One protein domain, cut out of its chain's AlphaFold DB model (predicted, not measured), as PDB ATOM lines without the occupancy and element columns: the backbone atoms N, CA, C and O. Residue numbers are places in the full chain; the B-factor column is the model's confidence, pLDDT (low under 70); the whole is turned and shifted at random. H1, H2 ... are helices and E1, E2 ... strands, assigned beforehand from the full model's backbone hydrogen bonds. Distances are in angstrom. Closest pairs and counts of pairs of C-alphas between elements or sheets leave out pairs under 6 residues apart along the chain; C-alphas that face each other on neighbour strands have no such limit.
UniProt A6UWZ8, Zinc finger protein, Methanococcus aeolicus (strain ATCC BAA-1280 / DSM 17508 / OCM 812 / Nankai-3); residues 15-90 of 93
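Overview. This is residues 15 to 90 of the 93 residues of the protein "Zinc finger protein" of Methanococcus aeolicus (strain ATCC BAA-1280 / DSM 17508 / OCM 812 / Nankai-3) (UniProt A6UWZ8). A small three-stranded sheet, E1 E2 E3, has the first half of one helix, H1, over one face along E1, while the other half of H1 runs on past the sheet. A second, smaller sheet, the two-stranded hairpin E4 and E5, sits with E5 by the end of E2, where the C-alphas of Cys 57 and Ile 83 are 7.5 A apart, and a long link, residues 30 to 41, leads from the far end of H1 back to E1. The printed part has 76 residues, with one named helix and five named strands in the order H1 E1 E2 E3 E4 E5; both sheets are antiparallel, in the orders E1 - E2 - E3 and E4 - E5. The class is mixed, helices and strands, with under half of the residues, 35, in named elements. The whole is compact, with a radius of gyration of the C-alphas of 12.2 A and spans of 39 by 28 by 23 A.

Arrangement. H1, residues 15 to 29, has every O i to N i+4 pair within hydrogen-bond range. E1, residues 42 to 46, E2, residues 53 to 57, and E3, residues 62 to 65, form a meander, each strand the antiparallel neighbour of the one before. H1 is on this sheet at a height over the sheet of 9.5 A, two layers with the helix on one face. It lies over E1 and runs along the strands, at 1 degrees to E1 on the local plane; the closest C-alphas of the two, those of Ile 17 and Ala 44, are 6.1 A apart. In the hairpin E1 and E2, N 44 and O 54 are 2.8 A apart, within hydrogen-bond range. In the hairpin E2 and E3, N 64 and O 55 are 2.8 A apart, also within range. E4, residues 73 to 75, and E5, residues 82 to 84, form an antiparallel hairpin, with N 83 and O 74 within hydrogen-bond range at 2.8 A. The closest C-alphas of E2 and E5, those of Cys 57 and Ile 83, are 7.5 A apart. H1 is apart from E4 and E5.

Along the chain. H1 begins at C-alpha 15, (-24.443, 3.695, -14.898), and is 21.4 A long from first to last C-alpha. E1 spans 11.8 A, E2 13.0 A and E3 10.1 A. E4 spans 7.1 A, and E5 spans 6.9 A and ends at C-alpha 84, (-9.727, -2.919, -1.399).

Size, cuts and confidence. The C-alphas farthest apart, those of Lys 31 and Thr 49, are 39.3 A apart. The printed part has no cut. The link from H1 to E1 is long, with 12 residues, and that from E2 to E3 is tight. The mean pLDDT of the printed part is 85.3; residues 32 to 34 and 87 to 90 are under 70.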
ATOM      1  N   TYR A  15     -24.117   5.051 -14.455       90.38
ATOM      2  CA  TYR A  15     -24.443   3.695 -14.898       90.38
ATOM      3  C   TYR A  15     -23.415   2.679 -14.388       90.38
ATOM      4  O   TYR A  15     -23.782   1.612 -13.887       90.38
ATOM      5  N   ILE A  16     -22.123   3.020 -14.439       89.25
ATOM      6  CA  ILE A  16     -21.057   2.162 -13.899       89.25
ATOM      7  C   ILE A  16     -21.243   1.937 -12.393       89.25
ATOM      8  O   ILE A  16     -21.069   0.814 -11.907       89.25
ATOM      9  N   ILE A  17     -21.626   2.976 -11.646       90.88
ATOM     10  CA  ILE A  17     -21.843   2.876 -10.197       90.88
ATOM     11  C   ILE A  17     -23.039   1.971  -9.884       90.88
ATOM     12  O   ILE A  17     -22.940   1.112  -9.003       90.88
ATOM     13  N   GLU A  18     -24.153   2.129 -10.599       91.38
ATOM     14  CA  GLU A  18     -25.341   1.285 -10.428       91.38
ATOM     15  C   GLU A  18     -25.053  -0.184 -10.747       91.38
ATOM     16  O   GLU A  18     -25.403  -1.082  -9.966       91.38
ATOM     17  N   PHE A  19     -24.356  -0.436 -11.857       91.19
ATOM     18  CA  PHE A  19     -23.929  -1.777 -12.238       91.19
ATOM     19  C   PHE A  19     -23.053  -2.400 -11.147       91.19
ATOM     20  O   PHE A  19     -23.322  -3.508 -10.677       91.19
ATOM     21  N   TYR A  20     -22.055  -1.657 -10.666       90.88
ATOM     22  CA  TYR A  20     -21.164  -2.097  -9.599       90.88
ATOM     23  C   TYR A  20     -21.903  -2.424  -8.291       90.88
ATOM     24  O   TYR A  20     -21.635  -3.462  -7.678       90.88
ATOM     25  N   LEU A  21     -22.846  -1.579  -7.860       90.00
ATOM     26  CA  LEU A  21     -23.644  -1.827  -6.654       90.00
ATOM     27  C   LEU A  21     -24.456  -3.121  -6.784       90.00
ATOM     28  O   LEU A  21     -24.410  -3.967  -5.887       90.00
ATOM     29  N   THR A  22     -25.102  -3.317  -7.934       89.75
ATOM     30  CA  THR A  22     -25.867  -4.534  -8.243       89.75
ATOM     31  C   THR A  22     -24.973  -5.776  -8.205       89.75
ATOM     32  O   THR A  22     -25.323  -6.815  -7.635       89.75
ATOM     33  N   THR A  23     -23.773  -5.684  -8.779       86.75
ATOM     34  CA  THR A  23     -22.782  -6.762  -8.752       86.75
ATOM     35  C   THR A  23     -22.327  -7.086  -7.325       86.75
ATOM     36  O   THR A  23     -22.269  -8.262  -6.957       86.75
ATOM     37  N   GLN A  24     -22.067  -6.076  -6.490       84.94
ATOM     38  CA  GLN A  24     -21.678  -6.276  -5.090       84.94
ATOM     39  C   GLN A  24     -22.771  -6.971  -4.271       84.94
ATOM     40  O   GLN A  24     -22.478  -7.858  -3.465       84.94
ATOM     41  N   GLU A  25     -24.037  -6.612  -4.477       86.12
ATOM     42  CA  GLU A  25     -25.161  -7.293  -3.830       86.12
ATOM     43  C   GLU A  25     -25.245  -8.768  -4.235       86.12
ATOM     44  O   GLU A  25     -25.437  -9.640  -3.383       86.12
ATOM     45  N   ASN A  26     -25.021  -9.070  -5.515       85.06
ATOM     46  CA  ASN A  26     -24.996 -10.442  -6.012       85.06
ATOM     47  C   ASN A  26     -23.844 -11.265  -5.415       85.06
ATOM     48  O   ASN A  26     -24.061 -12.412  -5.013       85.06
ATOM     49  N   PHE A  27     -22.642 -10.693  -5.297       82.94
ATOM     50  CA  PHE A  27     -21.503 -11.369  -4.666       82.94
ATOM     51  C   PHE A  27     -21.746 -11.660  -3.185       82.94
ATOM     52  O   PHE A  27     -21.500 -12.782  -2.730       82.94
ATOM     53  N   LYS A  28     -22.323 -10.698  -2.452       80.94
ATOM     54  CA  LYS A  28     -22.727 -10.890  -1.051       80.94
ATOM     55  C   LYS A  28     -23.745 -12.017  -0.903       80.94
ATOM     56  O   LYS A  28     -23.561 -12.893  -0.062       80.94
ATOM     57  N   ARG A  29     -24.787 -12.042  -1.744       83.38
ATOM     58  CA  ARG A  29     -25.810 -13.106  -1.732       83.38
ATOM     59  C   ARG A  29     -25.212 -14.490  -1.965       83.38
ATOM     60  O   ARG A  29     -25.621 -15.452  -1.325       83.38
ATOM     61  N   ARG A  30     -24.224 -14.589  -2.857       80.00
ATOM     62  CA  ARG A  30     -23.550 -15.850  -3.196       80.00
ATOM     63  C   ARG A  30     -22.445 -16.242  -2.208       80.00
ATOM     64  O   ARG A  30     -21.815 -17.270  -2.422       80.00
ATOM     65  N   LYS A  31     -22.197 -15.441  -1.158       77.44
ATOM     66  CA  LYS A  31     -21.065 -15.591  -0.217       77.44
ATOM     67  C   LYS A  31     -19.708 -15.727  -0.925       77.44
ATOM     68  O   LYS A  31     -18.779 -16.313  -0.383       77.44
ATOM     69  N   ASN A  32     -19.606 -15.203  -2.144       67.88
ATOM     70  CA  ASN A  32     -18.405 -15.277  -2.962       67.88
ATOM     71  C   ASN A  32     -17.764 -13.894  -2.971       67.88
ATOM     72  O   ASN A  32     -17.971 -13.097  -3.886       67.88
ATOM     73  N   THR A  33     -17.082 -13.576  -1.877       66.50
ATOM     74  CA  THR A  33     -16.467 -12.270  -1.659       66.50
ATOM     75  C   THR A  33     -14.954 -12.405  -1.696       66.50
ATOM     76  O   THR A  33     -14.382 -13.149  -0.902       66.50
ATOM     77  N   ALA A  34     -14.299 -11.670  -2.592       66.12
ATOM     78  CA  ALA A  34     -12.848 -11.531  -2.559       66.12
ATOM     79  C   ALA A  34     -12.401 -10.784  -1.286       66.12
ATOM     80  O   ALA A  34     -13.173 -10.001  -0.728       66.12
ATOM     81  N   LEU A  35     -11.148 -11.000  -0.862       73.12
ATOM     82  CA  LEU A  35     -10.477 -10.229   0.200       73.12
ATOM     83  C   LEU A  35     -11.242 -10.227   1.536       73.12
ATOM     84  O   LEU A  35     -11.476  -9.173   2.129       73.12
ATOM     85  N   ASP A  36     -11.679 -11.410   1.975       75.25
ATOM     86  CA  ASP A  36     -12.387 -11.630   3.245       75.25
ATOM     87  C   ASP A  36     -13.655 -10.776   3.428       75.25
ATOM     88  O   ASP A  36     -14.022 -10.392   4.536       75.25
ATOM     89  N   GLY A  37     -14.350 -10.458   2.331       78.25
ATOM     90  CA  GLY A  37     -15.558  -9.627   2.391       78.25
ATOM     91  C   GLY A  37     -15.295  -8.130   2.260       78.25
ATOM     92  O   GLY A  37     -16.255  -7.358   2.190       78.25
ATOM     93  N   THR A  38     -14.029  -7.715   2.170       85.06
ATOM     94  CA  THR A  38     -13.651  -6.319   1.937       85.06
ATOM     95  C   THR A  38     -14.016  -5.925   0.508       85.06
ATOM     96  O   THR A  38     -13.491  -6.499  -0.451       85.06
ATOM     97  N   PRO A  39     -14.908  -4.944   0.310       86.12
ATOM     98  CA  PRO A  39     -15.355  -4.612  -1.026       86.12
ATOM     99  C   PRO A  39     -14.282  -3.801  -1.771       86.12
ATOM    100  O   PRO A  39     -13.684  -2.862  -1.241       86.12
ATOM    101  N   VAL A  40     -14.048  -4.169  -3.030       87.62
ATOM    102  CA  VAL A  40     -13.111  -3.473  -3.928       87.62
ATOM    103  C   VAL A  40     -13.730  -2.170  -4.410       87.62
ATOM    104  O   VAL A  40     -14.886  -2.191  -4.821       87.62
ATOM    105  N   VAL A  41     -13.003  -1.051  -4.385       90.00
ATOM    106  CA  VAL A  41     -13.492   0.227  -4.935       90.00
ATOM    107  C   VAL A  41     -13.792   0.127  -6.429       90.00
ATOM    108  O   VAL A  41     -13.139  -0.613  -7.161       90.00
ATOM    109  N   CYS A  42     -14.780   0.895  -6.880       90.06
ATOM    110  CA  CYS A  42     -15.123   1.004  -8.293       90.06
ATOM    111  C   CYS A  42     -14.483   2.257  -8.894       90.06
ATOM    112  O   CYS A  42     -14.513   3.320  -8.272       90.06
ATOM    113  N   GLU A  43     -13.914   2.141 -10.092       90.62
ATOM    114  CA  GLU A  43     -13.531   3.302 -10.893       90.62
ATOM    115  C   GLU A  43     -14.801   3.893 -11.512       90.62
ATOM    116  O   GLU A  43     -15.409   3.295 -12.390       90.62
ATOM    117  N   ALA A  44     -15.230   5.039 -10.990       90.31
ATOM    118  CA  ALA A  44     -16.499   5.672 -11.334       90.31
ATOM    119  C   ALA A  44     -16.389   6.666 -12.497       90.31
ATOM    120  O   ALA A  44     -17.392   7.205 -12.950       90.31
ATOM    121  N   GLY A  45     -15.170   6.963 -12.942       90.06
ATOM    122  CA  GLY A  45     -14.913   7.908 -14.018       90.06
ATOM    123  C   GLY A  45     -13.543   8.559 -13.895       90.06
ATOM    124  O   GLY A  45     -12.717   8.180 -13.061       90.06
ATOM    125  N   ILE A  46     -13.318   9.567 -14.732       90.62
ATOM    126  CA  ILE A  46     -12.083  10.349 -14.784       90.62
ATOM    127  C   ILE A  46     -12.465  11.828 -14.744       90.62
ATOM    128  O   ILE A  46     -13.359  12.278 -15.462       90.62
ATOM    129  N   CYS A  47     -11.787  12.608 -13.905       91.38
ATOM    130  CA  CYS A  47     -11.972  14.047 -13.864       91.38
ATOM    131  C   CYS A  47     -11.502  14.669 -15.183       91.38
ATOM    132  O   CYS A  47     -10.319  14.631 -15.505       91.38
ATOM    133  N   LYS A  48     -12.399  15.340 -15.910       89.44
ATOM    134  CA  LYS A  48     -12.063  16.016 -17.177       89.44
ATOM    135  C   LYS A  48     -11.128  17.219 -17.013       89.44
ATOM    136  O   LYS A  48     -10.612  17.727 -17.998       89.44
ATOM    137  N   THR A  49     -10.957  17.717 -15.787       89.38
ATOM    138  CA  THR A  49     -10.098  18.875 -15.494       89.38
ATOM    139  C   THR A  49      -8.678  18.456 -15.130       89.38
ATOM    140  O   THR A  49      -7.735  19.039 -15.649       89.38
ATOM    141  N   THR A  50      -8.519  17.467 -14.246       89.06
ATOM    142  CA  THR A  50      -7.192  17.033 -13.779       89.06
ATOM    143  C   THR A  50      -6.672  15.796 -14.509       89.06
ATOM    144  O   THR A  50      -5.476  15.541 -14.485       89.06
ATOM    145  N   GLY A  51      -7.547  15.033 -15.171       87.69
ATOM    146  CA  GLY A  51      -7.217  13.726 -15.743       87.69
ATOM    147  C   GLY A  51      -7.148  12.600 -14.708       87.69
ATOM    148  O   GLY A  51      -6.865  11.460 -15.072       87.69
ATOM    149  N   ASP A  52      -7.426  12.887 -13.433       89.25
ATOM    150  CA  ASP A  52      -7.328  11.897 -12.363       89.25
ATOM    151  C   ASP A  52      -8.542  10.974 -12.302       89.25
ATOM    152  O   ASP A  52      -9.684  11.373 -12.550       89.25
ATOM    153  N   LYS A  53      -8.300   9.735 -11.879       89.88
ATOM    154  CA  LYS A  53      -9.349   8.740 -11.664       89.88
ATOM    155  C   LYS A  53     -10.220   9.102 -10.465       89.88
ATOM    156  O   LYS A  53      -9.739   9.510  -9.409       89.88
ATOM    157  N   ILE A  54     -11.518   8.880 -10.614       91.12
ATOM    158  CA  ILE A  54     -12.513   9.061  -9.564       91.12
ATOM    159  C   ILE A  54     -12.942   7.687  -9.084       91.12
ATOM    160  O   ILE A  54     -13.307   6.815  -9.874       91.12
ATOM    161  N   TRP A  55     -12.924   7.498  -7.774       91.81
ATOM    162  CA  TRP A  55     -13.270   6.229  -7.160       91.81
ATOM    163  C   TRP A  55     -14.560   6.319  -6.378       91.81
ATOM    164  O   TRP A  55     -14.869   7.342  -5.776       91.81
ATOM    165  N   PHE A  56     -15.300   5.221  -6.351       92.69
ATOM    166  CA  PHE A  56     -16.523   5.094  -5.584       92.69
ATOM    167  C   PHE A  56     -16.332   4.118  -4.426       92.69
ATOM    168  O   PHE A  56     -15.953   2.955  -4.608       92.69
ATOM    169  N   CYS A  57     -16.612   4.606  -3.218       92.00
ATOM    170  CA  CYS A  57     -16.589   3.799  -2.011       92.00
ATOM    171  C   CYS A  57     -17.952   3.111  -1.799       92.00
ATOM    172  O   CYS A  57     -18.941   3.800  -1.541       92.00
ATOM    173  N   PRO A  58     -18.019   1.768  -1.794       89.19
ATOM    174  CA  PRO A  58     -19.263   1.016  -1.583       89.19
ATOM    175  C   PRO A  58     -19.837   1.156  -0.168       89.19
ATOM    176  O   PRO A  58     -21.030   0.946   0.037       89.19
ATOM    177  N   HIS A  59     -19.005   1.481   0.824       90.00
ATOM    178  CA  HIS A  59     -19.438   1.562   2.217       90.00
ATOM    179  C   HIS A  59     -20.244   2.822   2.518       90.00
ATOM    180  O   HIS A  59     -21.303   2.733   3.133       90.00
ATOM    181  N   CYS A  60     -19.732   3.984   2.115       90.50
ATOM    182  CA  CYS A  60     -20.384   5.275   2.341       90.50
ATOM    183  C   CYS A  60     -21.054   5.833   1.083       90.50
ATOM    184  O   CYS A  60     -21.504   6.976   1.096       90.50
ATOM    185  N   LYS A  61     -21.086   5.048  -0.005       90.62
ATOM    186  CA  LYS A  61     -21.677   5.402  -1.303       90.62
ATOM    187  C   LYS A  61     -21.242   6.784  -1.793       90.62
ATOM    188  O   LYS A  61     -22.045   7.581  -2.258       90.62
ATOM    189  N   SER A  62     -19.963   7.092  -1.602       91.25
ATOM    190  CA  SER A  62     -19.410   8.411  -1.893       91.25
ATOM    191  C   SER A  62     -18.267   8.307  -2.878       91.25
ATOM    192  O   SER A  62     -17.455   7.380  -2.805       91.25
ATOM    193  N   LEU A  63     -18.160   9.325  -3.725       92.06
ATOM    194  CA  LEU A  63     -16.989   9.528  -4.558       92.06
ATOM    195  C   LEU A  63     -15.818  10.015  -3.705       92.06
ATOM    196  O   LEU A  63     -15.975  10.876  -2.827       92.06
ATOM    197  N   ILE A  64     -14.654   9.439  -3.963       91.31
ATOM    198  CA  ILE A  64     -13.374   9.754  -3.343       91.31
ATOM    199  C   ILE A  64     -12.328   9.958  -4.436       91.31
ATOM    200  O   ILE A  64     -12.458   9.466  -5.559       91.31
ATOM    201  N   LYS A  65     -11.287  10.713  -4.090       90.25
ATOM    202  CA  LYS A  65     -10.103  10.842  -4.935       90.25
ATOM    203  C   LYS A  65      -9.414   9.482  -5.054       90.25
ATOM    204  O   LYS A  65      -9.513   8.662  -4.135       90.25
ATOM    205  N   HIS A  66      -8.741   9.260  -6.177       85.50
ATOM    206  CA  HIS A  66      -7.841   8.124  -6.338       85.50
ATOM    207  C   HIS A  66      -6.837   8.088  -5.180       85.50
ATOM    208  O   HIS A  66      -6.323   9.126  -4.755       85.50
ATOM    209  N   VAL A  67      -6.624   6.893  -4.631       82.81
ATOM    210  CA  VAL A  67      -5.635   6.658  -3.579       82.81
ATOM    211  C   VAL A  67      -4.534   5.808  -4.184       82.81
ATOM    212  O   VAL A  67      -4.758   4.640  -4.510       82.81
ATOM    213  N   ASP A  68      -3.355   6.403  -4.319       79.06
ATOM    214  CA  ASP A  68      -2.156   5.679  -4.714       79.06
ATOM    215  C   ASP A  68      -1.558   4.973  -3.494       79.06
ATOM    216  O   ASP A  68      -1.290   5.592  -2.462       79.06
ATOM    217  N   SER A  69      -1.435   3.652  -3.567       80.88
ATOM    218  CA  SER A  69      -0.946   2.838  -2.459       80.88
ATOM    219  C   SER A  69      -0.477   1.479  -2.952       80.88
ATOM    220  O   SER A  69      -1.198   0.770  -3.648       80.88
ATOM    221  N   HIS A  70       0.691   1.056  -2.472       78.81
ATOM    222  CA  HIS A  70       1.199  -0.303  -2.679       78.81
ATOM    223  C   HIS A  70       0.430  -1.365  -1.874       78.81
ATOM    224  O   HIS A  70       0.668  -2.563  -2.027       78.81
ATOM    225  N   ARG A  71      -0.489  -0.955  -0.989       82.62
ATOM    226  CA  ARG A  71      -1.307  -1.882  -0.200       82.62
ATOM    227  C   ARG A  71      -2.573  -2.259  -0.959       82.62
ATOM    228  O   ARG A  71      -3.289  -1.409  -1.475       82.62
ATOM    229  N   ALA A  72      -2.897  -3.548  -0.925       83.06
ATOM    230  CA  ALA A  72      -4.137  -4.081  -1.483       83.06
ATOM    231  C   ALA A  72      -5.398  -3.566  -0.768       83.06
ATOM    232  O   ALA A  72      -6.453  -3.484  -1.393       83.06
ATOM    233  N   ILE A  73      -5.286  -3.247   0.525       88.25
ATOM    234  CA  ILE A  73      -6.366  -2.749   1.378       88.25
ATOM    235  C   ILE A  73      -5.905  -1.432   2.002       88.25
ATOM    236  O   ILE A  73      -4.802  -1.342   2.546       88.25
ATOM    237  N   VAL A  74      -6.749  -0.410   1.899       90.12
ATOM    238  CA  VAL A  74      -6.535   0.925   2.466       90.12
ATOM    239  C   VAL A  74      -7.803   1.396   3.166       90.12
ATOM    240  O   VAL A  74      -8.882   0.858   2.936       90.12
ATOM    241  N   GLN A  75      -7.698   2.428   3.998       91.44
ATOM    242  CA  GLN A  75      -8.871   3.034   4.623       91.44
ATOM    243  C   GLN A  75      -9.482   4.097   3.716       91.44
ATOM    244  O   GLN A  75      -8.783   4.945   3.160       91.44
ATOM    245  N   CYS A  76     -10.808   4.077   3.588       90.06
ATOM    246  CA  CYS A  76     -11.533   5.112   2.869       90.06
ATOM    247  C   CYS A  76     -11.326   6.473   3.557       90.06
ATOM    248  O   CYS A  76     -11.643   6.599   4.741       90.06
ATOM    249  N   PRO A  77     -10.903   7.527   2.837       88.69
ATOM    250  CA  PRO A  77     -10.634   8.834   3.440       88.69
ATOM    251  C   PRO A  77     -11.892   9.541   3.969       88.69
ATOM    252  O   PRO A  77     -11.773  10.501   4.719       88.69
ATOM    253  N   LYS A  78     -13.098   9.091   3.578       90.00
ATOM    254  CA  LYS A  78     -14.375   9.669   4.034       90.00
ATOM    255  C   LYS A  78     -15.003   8.942   5.219       90.00
ATOM    256  O   LYS A  78     -15.572   9.587   6.087       90.00
ATOM    257  N   CYS A  79     -14.982   7.610   5.223       91.50
ATOM    258  CA  CYS A  79     -15.679   6.816   6.246       91.50
ATOM    259  C   CYS A  79     -14.763   5.927   7.082       91.50
ATOM    260  O   CYS A  79     -15.261   5.204   7.941       91.50
ATOM    261  N   HIS A  80     -13.455   5.947   6.813       91.19
ATOM    262  CA  HIS A  80     -12.410   5.210   7.530       91.19
ATOM    263  C   HIS A  80     -12.580   3.685   7.568       91.19
ATOM    264  O   HIS A  80     -11.832   2.999   8.255       91.19
ATOM    265  N   LYS A  81     -13.532   3.137   6.804       91.19
ATOM    266  CA  LYS A  81     -13.684   1.695   6.607       91.19
ATOM    267  C   LYS A  81     -12.668   1.185   5.598       91.19
ATOM    268  O   LYS A  81     -12.337   1.890   4.640       91.19
ATOM    269  N   ASP A  82     -12.242  -0.051   5.803       91.25
ATOM    270  CA  ASP A  82     -11.324  -0.733   4.907       91.25
ATOM    271  C   ASP A  82     -11.975  -0.965   3.543       91.25
ATOM    272  O   ASP A  82     -13.123  -1.393   3.424       91.25
ATOM    273  N   ILE A  83     -11.226  -0.635   2.501       90.44
ATOM    274  CA  ILE A  83     -11.597  -0.790   1.104       90.44
ATOM    275  C   ILE A  83     -10.429  -1.421   0.364       90.44
ATOM    276  O   ILE A  83      -9.263  -1.125   0.621       90.44
ATOM    277  N   ALA A  84     -10.746  -2.290  -0.584       88.81
ATOM    278  CA  ALA A  84      -9.727  -2.919  -1.399       88.81
ATOM    279  C   ALA A  84      -9.473  -2.127  -2.683       88.81
ATOM    280  O   ALA A  84     -10.412  -1.682  -3.344       88.81
ATOM    281  N   LEU A  85      -8.205  -1.990  -3.063       86.31
ATOM    282  CA  LEU A  85      -7.809  -1.372  -4.324       86.31
ATOM    283  C   LEU A  85      -7.763  -2.420  -5.449       86.31
ATOM    284  O   LEU A  85      -7.323  -3.557  -5.201       86.31
ATOM    285  N   PRO A  86      -8.204  -2.071  -6.675       79.31
ATOM    286  CA  PRO A  86      -8.150  -2.971  -7.823       79.31
ATOM    287  C   PRO A  86      -6.705  -3.363  -8.151       79.31
ATOM    288  O   PRO A  86      -5.767  -2.599  -7.926       79.31
ATOM    289  N   ALA A  87      -6.519  -4.573  -8.686       69.00
ATOM    290  CA  ALA A  87      -5.194  -5.138  -8.956       69.00
ATOM    291  C   ALA A  87      -4.365  -4.305  -9.950       69.00
ATOM    292  O   ALA A  87      -3.147  -4.267  -9.832       69.00
ATOM    293  N   THR A  88      -5.014  -3.580 -10.863       63.34
ATOM    294  CA  THR A  88      -4.367  -2.658 -11.813       63.34
ATOM    295  C   THR A  88      -3.634  -1.493 -11.146       63.34
ATOM    296  O   THR A  88      -2.764  -0.899 -11.769       63.34
ATOM    297  N   ASN A  89      -3.947  -1.189  -9.883       55.72
ATOM    298  CA  ASN A  89      -3.270  -0.158  -9.094       55.72
ATOM    299  C   ASN A  89      -2.285  -0.734  -8.072       55.72
ATOM    300  O   ASN A  89      -1.711   0.004  -7.280       55.72
ATOM    301  N   ARG A  90      -2.085  -2.053  -8.079       53.72
ATOM    302  CA  ARG A  90      -1.022  -2.703  -7.322       53.72
ATOM    303  C   ARG A  90       0.154  -2.816  -8.277       53.72
ATOM    304  O   ARG A  90       0.236  -3.777  -9.035       53.72
TER     305      ARG A  90